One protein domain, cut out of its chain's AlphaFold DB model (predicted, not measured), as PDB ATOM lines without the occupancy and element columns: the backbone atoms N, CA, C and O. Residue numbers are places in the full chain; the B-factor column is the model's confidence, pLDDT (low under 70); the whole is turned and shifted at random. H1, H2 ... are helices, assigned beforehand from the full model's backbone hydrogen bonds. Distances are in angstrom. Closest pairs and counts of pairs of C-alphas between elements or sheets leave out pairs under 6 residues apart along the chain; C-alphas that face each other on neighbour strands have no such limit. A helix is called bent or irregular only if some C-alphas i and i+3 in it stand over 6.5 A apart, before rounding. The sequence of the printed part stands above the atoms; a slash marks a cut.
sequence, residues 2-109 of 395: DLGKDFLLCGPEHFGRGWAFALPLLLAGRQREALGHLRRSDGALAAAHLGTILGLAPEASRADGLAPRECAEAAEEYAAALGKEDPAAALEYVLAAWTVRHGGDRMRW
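This is residues 2 to 109 of the 395 residues of the protein "Nuclear pore protein" of Corethron hystrix (UniProt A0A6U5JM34). Six helices stand side by side in a flat slab, the chain zigzagging from H1 through H2, H3, H4 and H6 to H7, while short H5 and H8 lie near the edge where H4 and H7 end. H3, H4, H6 and H7 form an up-and-down bundle, each running against the one before. The printed part has 108 residues with eight named helices, H1 to H8, and no named strand: all helix. It is compact, with a radius of gyration of the C-alphas of 14.1 A, and spans 41 by 30 by 13 A.

The longest helices are H6, residues 68 to 82, 21.5 A, and H7, residues 87 to 101, 21.1 A. H6 begins at C-alpha 68 (1.487, -9.436, -38.648). H4 is residues 44 to 56, 18.1 A; H3, 31 to 40, 14.4 A; H2, 19 to 27; H5, 58 to 62. H1, residues 3 to 15, begins at C-alpha 3 (6.462, -8.693, -62.638) and is irregular: C-alphas 9 and 12 are 9.4 A apart. H8, residues 106 to 109, ends at C-alpha 109 (-5.211, -2.648, -25.021).

H6 and H7 touch as a hairpin at a shallow tilt of 7 degrees, closest at C-alphas of Ala 79 and Ala 90, 4.3 A. H4, the hub, touches H6, closest at C-alphas of Gly 51 and Cys 71, 4.2 A. H2 and H3 form another hairpin, closest at C-alphas of Ala 22 and Ala 34, 4.5 A. H1 touches H2 and is apart from H3. H4 and H5 only just touch, only at the corner, with 3 pairs of C-alphas within 8 A. Residues 95 to 99 of H7 touch H8. Every O i to N i+4 pair is within hydrogen-bond range in H4, H5 and H7, against 6 of 9 in H1, 3 of 5 in H2, 5 of 6 in H3 and 9 of 11 in H6; H8 is too short for one.

The C-alphas farthest apart, those of His 14 and Met 107, are 44.3 A apart. The printed part has no cut, and its seven links are tight. Residue 42 alone has pLDDT under 70.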
ATOM      1  N   ASP A   2       6.530 -12.935 -63.977       88.00
ATOM      2  CA  ASP A   2       6.483 -12.536 -62.570       88.00
ATOM      3  C   ASP A   2       7.019 -11.104 -62.475       88.00
ATOM      4  O   ASP A   2       8.221 -10.899 -62.330       88.00
ATOM      5  N   LEU A   3       6.124 -10.125 -62.641       90.31
ATOM      6  CA  LEU A   3       6.462  -8.693 -62.638       90.31
ATOM      7  C   LEU A   3       7.261  -8.288 -61.388       90.31
ATOM      8  O   LEU A   3       8.154  -7.452 -61.477       90.31
ATOM      9  N   GLY A   4       7.001  -8.923 -60.240       90.12
ATOM     10  CA  GLY A   4       7.743  -8.661 -59.008       90.12
ATOM     11  C   GLY A   4       9.216  -9.066 -59.097       90.12
ATOM     12  O   GLY A   4      10.077  -8.329 -58.624       90.12
ATOM     13  N   LYS A   5       9.534 -10.197 -59.745       92.81
ATOM     14  CA  LYS A   5      10.934 -10.601 -59.980       92.81
ATOM     15  C   LYS A   5      11.653  -9.627 -60.902       92.81
ATOM     16  O   LYS A   5      12.801  -9.290 -60.632       92.81
ATOM     17  N   ASP A   6      10.972  -9.149 -61.939       94.69
ATOM     18  CA  ASP A   6      11.540  -8.170 -62.869       94.69
ATOM     19  C   ASP A   6      11.862  -6.848 -62.145       94.69
ATOM     20  O   ASP A   6      12.934  -6.274 -62.346       94.69
ATOM     21  N   PHE A   7      10.996  -6.403 -61.223       95.44
ATOM     22  CA  PHE A   7      11.267  -5.232 -60.381       95.44
ATOM     23  C   PHE A   7      12.458  -5.441 -59.442       95.44
ATOM     24  O   PHE A   7      13.333  -4.577 -59.369       95.44
ATOM     25  N   LEU A   8      12.542  -6.592 -58.769       94.25
ATOM     26  CA  LEU A   8      13.670  -6.916 -57.888       94.25
ATOM     27  C   LEU A   8      15.005  -6.991 -58.641       94.25
ATOM     28  O   LEU A   8      16.021  -6.566 -58.097       94.25
ATOM     29  N   LEU A   9      15.001  -7.488 -59.884       95.69
ATOM     30  CA  LEU A   9      16.190  -7.544 -60.740       95.69
ATOM     31  C   LEU A   9      16.700  -6.152 -61.129       95.69
ATOM     32  O   LEU A   9      17.908  -5.939 -61.167       95.69
ATOM     33  N   CYS A  10      15.798  -5.210 -61.414       95.25
ATOM     34  CA  CYS A  10      16.187  -3.842 -61.765       95.25
ATOM     35  C   CYS A  10      16.619  -3.030 -60.531       95.25
ATOM     36  O   CYS A  10      17.517  -2.195 -60.621       95.25
ATOM     37  N   GLY A  11      16.003  -3.293 -59.373       94.75
ATOM     38  CA  GLY A  11      16.382  -2.708 -58.089       94.75
ATOM     39  C   GLY A  11      16.116  -1.196 -57.956       94.75
ATOM     40  O   GLY A  11      15.633  -0.539 -58.882       94.75
ATOM     41  N   PRO A  12      16.441  -0.610 -56.789       94.25
ATOM     42  CA  PRO A  12      16.187   0.804 -56.507       94.25
ATOM     43  C   PRO A  12      17.049   1.766 -57.338       94.25
ATOM     44  O   PRO A  12      16.673   2.919 -57.502       94.25
ATOM     45  N   GLU A  13      18.170   1.320 -57.910       95.25
ATOM     46  CA  GLU A  13      18.987   2.157 -58.806       95.25
ATOM     47  C   GLU A  13      18.240   2.514 -60.099       95.25
ATOM     48  O   GLU A  13      18.446   3.581 -60.671       95.25
ATOM     49  N   HIS A  14      17.337   1.637 -60.548       95.69
ATOM     50  CA  HIS A  14      16.518   1.873 -61.732       95.69
ATOM     51  C   HIS A  14      15.268   2.709 -61.425       95.69
ATOM     52  O   HIS A  14      14.907   3.595 -62.196       95.69
ATOM     53  N   PHE A  15      14.597   2.423 -60.305       93.12
ATOM     54  CA  PHE A  15      13.305   3.029 -59.961       93.12
ATOM     55  C   PHE A  15      13.405   4.249 -59.035       93.12
ATOM     56  O   PHE A  15      12.422   4.965 -58.873       93.12
ATOM     57  N   GLY A  16      14.562   4.502 -58.424       92.12
ATOM     58  CA  GLY A  16      14.746   5.506 -57.379       92.12
ATOM     59  C   GLY A  16      14.571   4.948 -55.958       92.12
ATOM     60  O   GLY A  16      14.329   3.761 -55.741       92.12
ATOM     61  N   ARG A  17      14.718   5.820 -54.951       92.44
ATOM     62  CA  ARG A  17      14.645   5.457 -53.520       92.44
ATOM     63  C   ARG A  17      13.229   5.588 -52.946       92.44
ATOM     64  O   ARG A  17      12.360   6.245 -53.521       92.44
ATOM     65  N   GLY A  18      13.016   4.991 -51.772       93.50
ATOM     66  CA  GLY A  18      11.787   5.124 -50.993       93.50
ATOM     67  C   GLY A  18      10.562   4.587 -51.735       93.50
ATOM     68  O   GLY A  18      10.544   3.451 -52.213       93.50
ATOM     69  N   TRP A  19       9.525   5.418 -51.850       95.19
ATOM     70  CA  TRP A  19       8.264   5.042 -52.493       95.19
ATOM     71  C   TRP A  19       8.386   4.735 -53.985       95.19
ATOM     72  O   TRP A  19       7.596   3.942 -54.492       95.19
ATOM     73  N   ALA A  20       9.376   5.307 -54.676       95.44
ATOM     74  CA  ALA A  20       9.537   5.113 -56.115       95.44
ATOM     75  C   ALA A  20       9.833   3.642 -56.472       95.44
ATOM     76  O   ALA A  20       9.322   3.137 -57.470       95.44
ATOM     77  N   PHE A  21      10.559   2.924 -55.605       95.81
ATOM     78  CA  PHE A  21      10.773   1.480 -55.728       95.81
ATOM     79  C   PHE A  21       9.753   0.640 -54.942       95.81
ATOM     80  O   PHE A  21       9.375  -0.442 -55.389       95.81
ATOM     81  N   ALA A  22       9.260   1.128 -53.798       95.75
ATOM     82  CA  ALA A  22       8.291   0.380 -52.995       95.75
ATOM     83  C   ALA A  22       6.921   0.232 -53.683       95.75
ATOM     84  O   ALA A  22       6.287  -0.815 -53.559       95.75
ATOM     85  N   LEU A  23       6.456   1.242 -54.427       95.75
ATOM     86  CA  LEU A  23       5.135   1.216 -55.061       95.75
ATOM     87  C   LEU A  23       5.004   0.120 -56.141       95.75
ATOM     88  O   LEU A  23       4.036  -0.639 -56.072       95.75
ATOM     89  N   PRO A  24       5.951  -0.049 -57.090       96.44
ATOM     90  CA  PRO A  24       5.931  -1.187 -58.012       96.44
ATOM     91  C   PRO A  24       5.904  -2.551 -57.308       96.44
ATOM     92  O   PRO A  24       5.175  -3.444 -57.737       96.44
ATOM     93  N   LEU A  25       6.646  -2.708 -56.204       95.25
ATOM     94  CA  LEU A  25       6.634  -3.938 -55.404       95.25
ATOM     95  C   LEU A  25       5.256  -4.192 -54.775       95.25
ATOM     96  O   LEU A  25       4.737  -5.302 -54.877       95.25
ATOM     97  N   LEU A  26       4.613  -3.163 -54.213       95.12
ATOM     98  CA  LEU A  26       3.248  -3.274 -53.684       95.12
ATOM     99  C   LEU A  26       2.240  -3.681 -54.766       95.12
ATOM    100  O   LEU A  26       1.427  -4.574 -54.539       95.12
ATOM    101  N   LEU A  27       2.320  -3.077 -55.956       94.44
ATOM    102  CA  LEU A  27       1.455  -3.417 -57.092       94.44
ATOM    103  C   LEU A  27       1.679  -4.849 -57.600       94.44
ATOM    104  O   LEU A  27       0.752  -5.472 -58.111       94.44
ATOM    105  N   ALA A  28       2.895  -5.379 -57.447       94.75
ATOM    106  CA  ALA A  28       3.231  -6.758 -57.786       94.75
ATOM    107  C   ALA A  28       2.861  -7.779 -56.693       94.75
ATOM    108  O   ALA A  28       3.149  -8.962 -56.868       94.75
ATOM    109  N   GLY A  29       2.260  -7.346 -55.576       93.00
ATOM    110  CA  GLY A  29       1.964  -8.218 -54.437       93.00
ATOM    111  C   GLY A  29       3.219  -8.700 -53.701       93.00
ATOM    112  O   GLY A  29       3.256  -9.841 -53.263       93.00
ATOM    113  N   ARG A  30       4.259  -7.856 -53.637       94.62
ATOM    114  CA  ARG A  30       5.538  -8.075 -52.932       94.62
ATOM    115  C   ARG A  30       5.628  -7.154 -51.713       94.62
ATOM    116  O   ARG A  30       6.461  -6.244 -51.643       94.62
ATOM    117  N   GLN A  31       4.667  -7.284 -50.801       95.19
ATOM    118  CA  GLN A  31       4.515  -6.409 -49.640       95.19
ATOM    119  C   GLN A  31       5.711  -6.504 -48.685       95.19
ATOM    120  O   GLN A  31       6.137  -5.474 -48.152       95.19
ATOM    121  N   ARG A  32       6.277  -7.701 -48.483       95.38
ATOM    122  CA  ARG A  32       7.439  -7.914 -47.611       95.38
ATOM    123  C   ARG A  32       8.655  -7.165 -48.136       95.38
ATOM    124  O   ARG A  32       9.321  -6.463 -47.374       95.38
ATOM    125  N   GLU A  33       8.944  -7.272 -49.429       95.69
ATOM    126  CA  GLU A  33      10.082  -6.594 -50.043       95.69
ATOM    127  C   GLU A  33       9.882  -5.078 -50.084       95.69
ATOM    128  O   GLU A  33      10.841  -4.340 -49.848       95.69
ATOM    129  N   ALA A  34       8.651  -4.607 -50.314       95.75
ATOM    130  CA  ALA A  34       8.321  -3.185 -50.246       95.75
ATOM    131  C   ALA A  34       8.562  -2.612 -48.839       95.75
ATOM    132  O   ALA A  34       9.258  -1.605 -48.691       95.75
ATOM    133  N   LEU A  35       8.050  -3.281 -47.798       95.81
ATOM    134  CA  LEU A  35       8.245  -2.880 -46.403       95.81
ATOM    135  C   LEU A  35       9.728  -2.924 -46.011       95.81
ATOM    136  O   LEU A  35      10.260  -1.956 -45.468       95.81
ATOM    137  N   GLY A  36      10.423  -4.015 -46.343       95.31
ATOM    138  CA  GLY A  36      11.852  -4.173 -46.082       95.31
ATOM    139  C   GLY A  36      12.730  -3.192 -46.865       95.31
ATOM    140  O   GLY A  36      13.838  -2.875 -46.429       95.31
ATOM    141  N   HIS A  37      12.270  -2.697 -48.017       95.75
ATOM    142  CA  HIS A  37      12.928  -1.601 -48.717       95.75
ATOM    143  C   HIS A  37      12.744  -0.279 -47.969       95.75
ATOM    144  O   HIS A  37      13.747   0.360 -47.664       95.75
ATOM    145  N   LEU A  38      11.506   0.100 -47.622       95.81
ATOM    146  CA  LEU A  38      11.228   1.361 -46.920       95.81
ATOM    147  C   LEU A  38      11.929   1.451 -45.558       95.81
ATOM    148  O   LEU A  38      12.420   2.522 -45.209       95.81
ATOM    149  N   ARG A  39      12.052   0.329 -44.829       94.88
ATOM    150  CA  ARG A  39      12.837   0.259 -43.579       94.88
ATOM    151  C   ARG A  39      14.315   0.615 -43.789       94.88
ATOM    152  O   ARG A  39      14.937   1.160 -42.887       94.88
ATOM    153  N   ARG A  40      14.885   0.321 -44.966       94.31
ATOM    154  CA  ARG A  40      16.307   0.556 -45.287       94.31
ATOM    155  C   ARG A  40      16.583   1.887 -45.988       94.31
ATOM    156  O   ARG A  40      17.717   2.348 -45.936       94.31
ATOM    157  N   SER A  41      15.610   2.460 -46.696       88.31
ATOM    158  CA  SER A  41      15.825   3.562 -47.650       88.31
ATOM    159  C   SER A  41      15.382   4.949 -47.157       88.31
ATOM    160  O   SER A  41      14.990   5.775 -47.974       88.31
ATOM    161  N   ASP A  42      15.497   5.204 -45.847       69.19
ATOM    162  CA  ASP A  42      15.176   6.462 -45.129       69.19
ATOM    163  C   ASP A  42      13.700   6.711 -44.779       69.19
ATOM    164  O   ASP A  42      13.320   7.803 -44.358       69.19
ATOM    165  N   GLY A  43      12.841   5.699 -44.879       83.19
ATOM    166  CA  GLY A  43      11.424   5.842 -44.576       83.19
ATOM    167  C   GLY A  43      10.994   5.169 -43.282       83.19
ATOM    168  O   GLY A  43      10.040   4.414 -43.359       83.19
ATOM    169  N   ALA A  44      11.617   5.395 -42.116       91.81
ATOM    170  CA  ALA A  44      11.151   4.756 -40.867       91.81
ATOM    171  C   ALA A  44       9.660   5.056 -40.598       91.81
ATOM    172  O   ALA A  44       8.866   4.145 -40.379       91.81
ATOM    173  N   LEU A  45       9.254   6.319 -40.776       95.00
ATOM    174  CA  LEU A  45       7.851   6.747 -40.742       95.00
ATOM    175  C   LEU A  45       7.002   6.078 -41.837       95.00
ATOM    176  O   LEU A  45       5.890   5.615 -41.587       95.00
ATOM    177  N   ALA A  46       7.516   6.021 -43.069       95.44
ATOM    178  CA  ALA A  46       6.808   5.420 -44.200       95.44
ATOM    179  C   ALA A  46       6.612   3.905 -44.013       95.44
ATOM    180  O   ALA A  46       5.543   3.381 -44.312       95.44
ATOM    181  N   ALA A  47       7.621   3.219 -43.481       96.31
ATOM    182  CA  ALA A  47       7.609   1.811 -43.140       96.31
ATOM    183  C   ALA A  47       6.670   1.531 -41.966       96.31
ATOM    184  O   ALA A  47       5.899   0.581 -42.045       96.31
ATOM    185  N   ALA A  48       6.670   2.365 -40.923       96.75
ATOM    186  CA  ALA A  48       5.737   2.249 -39.805       96.75
ATOM    187  C   ALA A  48       4.280   2.383 -40.267       96.75
ATOM    188  O   ALA A  48       3.440   1.547 -39.927       96.75
ATOM    189  N   HIS A  49       3.977   3.383 -41.103       96.19
ATOM    190  CA  HIS A  49       2.640   3.555 -41.671       96.19
ATOM    191  C   HIS A  49       2.252   2.411 -42.606       96.19
ATOM    192  O   HIS A  49       1.165   1.857 -42.461       96.19
ATOM    193  N   LEU A  50       3.134   2.020 -43.533       95.88
ATOM    194  CA  LEU A  50       2.865   0.908 -44.443       95.88
ATOM    195  C   LEU A  50       2.660  -0.399 -43.670       95.88
ATOM    196  O   LEU A  50       1.690  -1.103 -43.925       95.88
ATOM    197  N   GLY A  51       3.531  -0.700 -42.705       95.56
ATOM    198  CA  GLY A  51       3.418  -1.865 -41.830       95.56
ATOM    199  C   GLY A  51       2.102  -1.862 -41.060       95.56
ATOM    200  O   GLY A  51       1.385  -2.858 -41.073       95.56
ATOM    201  N   THR A  52       1.711  -0.719 -40.491       95.44
ATOM    202  CA  THR A  52       0.418  -0.579 -39.804       95.44
ATOM    203  C   THR A  52      -0.758  -0.863 -40.741       95.44
ATOM    204  O   THR A  52      -1.625  -1.668 -40.411       95.44
ATOM    205  N   ILE A  53      -0.768  -0.265 -41.938       95.31
ATOM    206  CA  ILE A  53      -1.830  -0.465 -42.937       95.31
ATOM    207  C   ILE A  53      -1.908  -1.935 -43.371       95.31
ATOM    208  O   ILE A  53      -2.989  -2.522 -43.360       95.31
ATOM    209  N   LEU A  54      -0.773  -2.549 -43.718       94.25
ATOM    210  CA  LEU A  54      -0.704  -3.950 -44.146       94.25
ATOM    211  C   LEU A  54      -1.093  -4.920 -43.024       94.25
ATOM    212  O   LEU A  54      -1.726  -5.941 -43.275       94.25
ATOM    213  N   GLY A  55      -0.725  -4.602 -41.786       92.50
ATOM    214  CA  GLY A  55      -1.052  -5.391 -40.606       92.50
ATOM    215  C   GLY A  55      -2.542  -5.387 -40.256       92.50
ATOM    216  O   GLY A  55      -3.080  -6.413 -39.850       92.50
ATOM    217  N   LEU A  56      -3.215  -4.252 -40.460       92.12
ATOM    218  CA  LEU A  56      -4.662  -4.109 -40.268       92.12
ATOM    219  C   LEU A  56      -5.486  -4.649 -41.451       92.12
ATOM    220  O   LEU A  56      -6.694  -4.832 -41.316       92.12
ATOM    221  N   ALA A  57      -4.846  -4.925 -42.590       91.25
ATOM    222  CA  ALA A  57      -5.456  -5.500 -43.786       91.25
ATOM    223  C   ALA A  57      -4.979  -6.955 -43.999       91.25
ATOM    224  O   ALA A  57      -4.159  -7.217 -44.884       91.25
ATOM    225  N   PRO A  58      -5.488  -7.936 -43.225       79.31
ATOM    226  CA  PRO A  58      -4.970  -9.308 -43.225       79.31
ATOM    227  C   PRO A  58      -5.090 -10.019 -44.581       79.31
ATOM    228  O   PRO A  58      -4.351 -10.961 -44.853       79.31
ATOM    229  N   GLU A  59      -6.003  -9.584 -45.448       84.50
ATOM    230  CA  GLU A  59      -6.129 -10.101 -46.815       84.50
ATOM    231  C   GLU A  59      -4.933  -9.706 -47.691       84.50
ATOM    232  O   GLU A  59      -4.437 -10.521 -48.468       84.50
ATOM    233  N   ALA A  60      -4.422  -8.483 -47.518       77.88
ATOM    234  CA  ALA A  60      -3.291  -7.964 -48.278       77.88
ATOM    235  C   ALA A  60      -1.956  -8.568 -47.817       77.88
ATOM    236  O   ALA A  60      -1.081  -8.805 -48.644       77.88
ATOM    237  N   SER A  61      -1.793  -8.845 -46.518       78.00
ATOM    238  CA  SER A  61      -0.557  -9.426 -45.974       78.00
ATOM    239  C   SER A  61      -0.423 -10.931 -46.245       78.00
ATOM    240  O   SER A  61       0.676 -11.418 -46.523       78.00
ATOM    241  N   ARG A  62      -1.537 -11.680 -46.236       80.00
ATOM    242  CA  ARG A  62      -1.543 -13.136 -46.478       80.00
ATOM    243  C   ARG A  62      -1.112 -13.526 -47.889       80.00
ATOM    244  O   ARG A  62      -0.543 -14.603 -48.050       80.00
ATOM    245  N   ALA A  63      -1.356 -12.674 -48.883       79.12
ATOM    246  CA  ALA A  63      -1.012 -12.949 -50.279       79.12
ATOM    247  C   ALA A  63       0.502 -13.146 -50.507       79.12
ATOM    248  O   ALA A  63       0.886 -13.928 -51.371       79.12
ATOM    249  N   ASP A  64       1.338 -12.498 -49.691       82.50
ATOM    250  CA  ASP A  64       2.808 -12.542 -49.763       82.50
ATOM    251  C   ASP A  64       3.439 -13.235 -48.536       82.50
ATOM    252  O   ASP A  64       4.647 -13.204 -48.287       82.50
ATOM    253  N   GLY A  65       2.598 -13.882 -47.720       87.44
ATOM    254  CA  GLY A  65       3.014 -14.564 -46.497       87.44
ATOM    255  C   GLY A  65       3.660 -13.641 -45.460       87.44
ATOM    256  O   GLY A  65       4.442 -14.132 -44.647       87.44
ATOM    257  N   LEU A  66       3.384 -12.332 -45.500       89.75
ATOM    258  CA  LEU A  66       3.902 -11.339 -44.559       89.75
ATOM    259  C   LEU A  66       3.186 -11.495 -43.213       89.75
ATOM    260  O   LEU A  66       1.962 -11.364 -43.124       89.75
ATOM    261  N   ALA A  67       3.938 -11.802 -42.158       90.19
ATOM    262  CA  ALA A  67       3.358 -12.030 -40.843       90.19
ATOM    263  C   ALA A  67       2.961 -10.695 -40.179       90.19
ATOM    264  O   ALA A  67       3.715  -9.725 -40.273       90.19
ATOM    265  N   PRO A  68       1.854 -10.635 -39.409       90.62
ATOM    266  CA  PRO A  68       1.487  -9.436 -38.648       90.62
ATOM    267  C   PRO A  68       2.611  -8.920 -37.738       90.62
ATOM    268  O   PRO A  68       2.768  -7.719 -37.556       90.62
ATOM    269  N   ARG A  69       3.447  -9.822 -37.213       91.75
ATOM    270  CA  ARG A  69       4.623  -9.461 -36.417       91.75
ATOM    271  C   ARG A  69       5.646  -8.635 -37.208       91.75
ATOM    272  O   ARG A  69       6.089  -7.614 -36.702       91.75
ATOM    273  N   GLU A  70       5.958  -9.023 -38.445       91.88
ATOM    274  CA  GLU A  70       6.894  -8.282 -39.312       91.88
ATOM    275  C   GLU A  70       6.362  -6.871 -39.631       91.88
ATOM    276  O   GLU A  70       7.131  -5.917 -39.739       91.88
ATOM    277  N   CYS A  71       5.036  -6.728 -39.746       92.69
ATOM    278  CA  CYS A  71       4.366  -5.438 -39.912       92.69
ATOM    279  C   CYS A  71       4.454  -4.553 -38.657       92.69
ATOM    280  O   CYS A  71       4.685  -3.349 -38.772       92.69
ATOM    281  N   ALA A  72       4.265  -5.140 -37.473       94.75
ATOM    282  CA  ALA A  72       4.313  -4.431 -36.194       94.75
ATOM    283  C   ALA A  72       5.723  -3.927 -35.847       94.75
ATOM    284  O   ALA A  72       5.862  -2.813 -35.345       94.75
ATOM    285  N   GLU A  73       6.762  -4.693 -36.191       95.19
ATOM    286  CA  GLU A  73       8.163  -4.333 -35.933       95.19
ATOM    287  C   GLU A  73       8.544  -2.960 -36.502       95.19
ATOM    288  O   GLU A  73       9.249  -2.201 -35.847       95.19
ATOM    289  N   ALA A  74       8.042  -2.595 -37.688       94.94
ATOM    290  CA  ALA A  74       8.331  -1.286 -38.276       94.94
ATOM    291  C   ALA A  74       7.748  -0.125 -37.446       94.94
ATOM    292  O   ALA A  74       8.368   0.933 -37.335       94.94
ATOM    293  N   ALA A  75       6.565  -0.315 -36.852       95.75
ATOM    294  CA  ALA A  75       5.958   0.668 -35.958       95.75
ATOM    295  C   ALA A  75       6.677   0.724 -34.600       95.75
ATOM    296  O   ALA A  75       6.871   1.815 -34.072       95.75
ATOM    297  N   GLU A  76       7.140  -0.411 -34.067       95.38
ATOM    298  CA  GLU A  76       7.942  -0.469 -32.832       95.38
ATOM    299  C   GLU A  76       9.293   0.237 -32.982       95.38
ATOM    300  O   GLU A  76       9.684   1.017 -32.113       95.38
ATOM    301  N   GLU A  77       9.993   0.002 -34.093       94.69
ATOM    302  CA  GLU A  77      11.259   0.672 -34.406       94.69
ATOM    303  C   GLU A  77      11.079   2.186 -34.502       94.69
ATOM    304  O   GLU A  77      11.877   2.949 -33.951       94.69
ATOM    305  N   TYR A  78      10.007   2.627 -35.163       96.25
ATOM    306  CA  TYR A  78       9.707   4.047 -35.277       96.25
ATOM    307  C   TYR A  78       9.294   4.665 -33.936       96.25
ATOM    308  O   TYR A  78       9.771   5.747 -33.601       96.25
ATOM    309  N   ALA A  79       8.491   3.966 -33.126       96.94
ATOM    310  CA  ALA A  79       8.143   4.403 -31.774       96.94
ATOM    311  C   ALA A  79       9.392   4.591 -30.897       96.94
ATOM    312  O   ALA A  79       9.513   5.596 -30.197       96.94
ATOM    313  N   ALA A  80      10.341   3.653 -30.964       95.00
ATOM    314  CA  ALA A  80      11.594   3.728 -30.219       95.00
ATOM    315  C   ALA A  80      12.464   4.921 -30.657       95.00
ATOM    316  O   ALA A  80      13.057   5.591 -29.812       95.00
ATOM    317  N   ALA A  81      12.518   5.214 -31.961       94.38
ATOM    318  CA  ALA A  81      13.222   6.384 -32.481       94.38
ATOM    319  C   ALA A  81      12.547   7.702 -32.055       94.38
ATOM    320  O   ALA A  81      13.229   8.648 -31.665       94.38
ATOM    321  N   LEU A  82      11.211   7.739 -32.082       95.56
ATOM    322  CA  LEU A  82      10.416   8.933 -31.804       95.56
ATOM    323  C   LEU A  82      10.301   9.256 -30.309       95.56
ATOM    324  O   LEU A  82      10.096  10.412 -29.955       95.56
ATOM    325  N   GLY A  83      10.460   8.270 -29.421       93.62
ATOM    326  CA  GLY A  83      10.154   8.410 -27.993       93.62
ATOM    327  C   GLY A  83      10.842   9.578 -27.276       93.62
ATOM    328  O   GLY A  83      10.284  10.111 -26.320       93.62
ATOM    329  N   LYS A  84      12.028  10.006 -27.730       93.44
ATOM    330  CA  LYS A  84      12.734  11.169 -27.159       93.44
ATOM    331  C   LYS A  84      12.227  12.516 -27.678       93.44
ATOM    332  O   LYS A  84      12.360  13.507 -26.970       93.44
ATOM    333  N   GLU A  85      11.708  12.554 -28.901       96.19
ATOM    334  CA  GLU A  85      11.258  13.779 -29.570       96.19
ATOM    335  C   GLU A  85       9.770  14.033 -29.317       96.19
ATOM    336  O   GLU A  85       9.389  15.130 -28.912       96.19
ATOM    337  N   ASP A  86       8.941  13.002 -29.504       97.56
ATOM    338  CA  ASP A  86       7.500  13.042 -29.273       97.56
ATOM    339  C   ASP A  86       7.025  11.738 -28.598       97.56
ATOM    340  O   ASP A  86       6.620  10.775 -29.261       97.56
ATOM    341  N   PRO A  87       7.067  11.676 -27.256       97.19
ATOM    342  CA  PRO A  87       6.647  10.495 -26.506       97.19
ATOM    343  C   PRO A  87       5.146  10.207 -26.654       97.19
ATOM    344  O   PRO A  87       4.740   9.048 -26.553       97.19
ATOM    345  N   ALA A  88       4.316  11.226 -26.908       97.69
ATOM    346  CA  ALA A  88       2.883  11.035 -27.115       97.69
ATOM    347  C   ALA A  88       2.620  10.334 -28.451       97.69
ATOM    348  O   ALA A  88       1.889   9.347 -28.479       97.69
ATOM    349  N   ALA A  89       3.268  10.773 -29.531       97.25
ATOM    350  CA  ALA A  89       3.188  10.087 -30.815       97.25
ATOM    351  C   ALA A  89       3.823   8.686 -30.756       97.25
ATOM    352  O   ALA A  89       3.269   7.735 -31.304       97.25
ATOM    353  N   ALA A  90       4.938   8.513 -30.038       98.00
ATOM    354  CA  ALA A  90       5.546   7.196 -29.839       98.00
ATOM    355  C   ALA A  90       4.578   6.201 -29.172       98.00
ATOM    356  O   ALA A  90       4.508   5.045 -29.591       98.00
ATOM    357  N   LEU A  91       3.783   6.652 -28.193       97.88
ATOM    358  CA  LEU A  91       2.724   5.841 -27.583       97.88
ATOM    359  C   LEU A  91       1.696   5.375 -28.625       97.88
ATOM    360  O   LEU A  91       1.307   4.207 -28.607       97.88
ATOM    361  N   GLU A  92       1.288   6.239 -29.558       97.12
ATOM    362  CA  GLU A  92       0.350   5.860 -30.624       97.12
ATOM    363  C   GLU A  92       0.909   4.728 -31.497       97.12
ATOM    364  O   GLU A  92       0.187   3.779 -31.807       97.12
ATOM    365  N   TYR A  93       2.203   4.771 -31.831       97.50
ATOM    366  CA  TYR A  93       2.854   3.706 -32.600       97.50
ATOM    367  C   TYR A  93       3.034   2.409 -31.801       97.50
ATOM    368  O   TYR A  93       2.870   1.333 -32.377       97.50
ATOM    369  N   VAL A  94       3.286   2.474 -30.487       97.25
ATOM    370  CA  VAL A  94       3.283   1.280 -29.612       97.25
ATOM    371  C   VAL A  94       1.909   0.602 -29.638       97.25
ATOM    372  O   VAL A  94       1.809  -0.611 -29.842       97.25
ATOM    373  N   LEU A  95       0.832   1.380 -29.500       96.56
ATOM    374  CA  LEU A  95      -0.537   0.859 -29.549       96.56
ATOM    375  C   LEU A  95      -0.911   0.350 -30.948       96.56
ATOM    376  O   LEU A  95      -1.592  -0.673 -31.074       96.56
ATOM    377  N   ALA A  96      -0.451   1.016 -32.010       95.44
ATOM    378  CA  ALA A  96      -0.651   0.572 -33.385       95.44
ATOM    379  C   ALA A  96       0.041  -0.774 -33.648       95.44
ATOM    380  O   ALA A  96      -0.604  -1.697 -34.149       95.44
ATOM    381  N   ALA A  97       1.305  -0.923 -33.240       95.31
ATOM    382  CA  ALA A  97       2.047  -2.176 -33.342       95.31
ATOM    383  C   ALA A  97       1.334  -3.314 -32.602       95.31
ATOM    384  O   ALA A  97       1.121  -4.392 -33.162       95.31
ATOM    385  N   TRP A  98       0.882  -3.060 -31.370       94.94
ATOM    386  CA  TRP A  98       0.103  -4.029 -30.601       94.94
ATOM    387  C   TRP A  98      -1.181  -4.455 -31.319       94.94
ATOM    388  O   TRP A  98      -1.470  -5.648 -31.434       94.94
ATOM    389  N   THR A  99      -1.926  -3.482 -31.846       94.06
ATOM    390  CA  THR A  99      -3.174  -3.712 -32.583       94.06
ATOM    391  C   THR A  99      -2.929  -4.575 -33.824       94.06
ATOM    392  O   THR A  99      -3.693  -5.496 -34.100       94.06
ATOM    393  N   VAL A 100      -1.830  -4.332 -34.543       93.25
ATOM    394  CA  VAL A 100      -1.420  -5.127 -35.707       93.25
ATOM    395  C   VAL A 100      -1.104  -6.576 -35.322       93.25
ATOM    396  O   VAL A 100      -1.623  -7.495 -35.957       93.25
ATOM    397  N   ARG A 101      -0.313  -6.804 -34.260       91.69
ATOM    398  CA  ARG A 101       0.021  -8.160 -33.773       91.69
ATOM    399  C   ARG A 101      -1.231  -8.981 -33.443       91.69
ATOM    400  O   ARG A 101      -1.226 -10.197 -33.619       91.69
ATOM    401  N   HIS A 102      -2.299  -8.308 -33.016       90.25
ATOM    402  CA  HIS A 102      -3.545  -8.917 -32.548       90.25
ATOM    403  C   HIS A 102      -4.713  -8.772 -33.530       90.25
ATOM    404  O   HIS A 102      -5.873  -8.884 -33.138       90.25
ATOM    405  N   GLY A 103      -4.420  -8.564 -34.817       86.62
ATOM    406  CA  GLY A 103      -5.425  -8.642 -35.878       86.62
ATOM    407  C   GLY A 103      -6.456  -7.513 -35.864       86.62
ATOM    408  O   GLY A 103      -7.590  -7.726 -36.283       86.62
ATOM    409  N   GLY A 104      -6.085  -6.324 -35.388       86.62
ATOM    410  CA  GLY A 104      -6.956  -5.148 -35.401       86.62
ATOM    411  C   GLY A 104      -7.747  -4.911 -34.113       86.62
ATOM    412  O   GLY A 104      -8.438  -3.897 -34.017       86.62
ATOM    413  N   ASP A 105      -7.659  -5.805 -33.126       85.06
ATOM    414  CA  ASP A 105      -8.482  -5.719 -31.921       85.06
ATOM    415  C   ASP A 105      -7.940  -4.702 -30.903       85.06
ATOM    416  O   ASP A 105      -6.973  -4.949 -30.179       85.06
ATOM    417  N   ARG A 106      -8.601  -3.542 -30.829       83.12
ATOM    418  CA  ARG A 106      -8.286  -2.476 -29.864       83.12
ATOM    419  C   ARG A 106      -8.801  -2.755 -28.453       83.12
ATOM    420  O   ARG A 106      -8.316  -2.143 -27.508       83.12
ATOM    421  N   MET A 107      -9.747  -3.679 -28.274       81.81
ATOM    422  CA  MET A 107     -10.287  -3.996 -26.943       81.81
ATOM    423  C   MET A 107      -9.246  -4.694 -26.058       81.81
ATOM    424  O   MET A 107      -9.378  -4.723 -24.837       81.81
ATOM    425  N   ARG A 108      -8.170  -5.191 -26.675       85.69
ATOM    426  CA  ARG A 108      -7.044  -5.878 -26.035       85.69
ATOM    427  C   ARG A 108      -5.942  -4.932 -25.558       85.69
ATOM    428  O   ARG A 108      -4.862  -5.383 -25.193       85.69
ATOM    429  N   TRP A 109      -6.177  -3.618 -25.554       84.06
ATOM    430  CA  TRP A 109      -5.211  -2.648 -25.021       84.06
ATOM    431  C   TRP A 109      -5.039  -2.736 -23.501       84.06
ATOM    432  O   TRP A 109      -4.052  -2.259 -22.963       84.06
TER     433      TRP A 109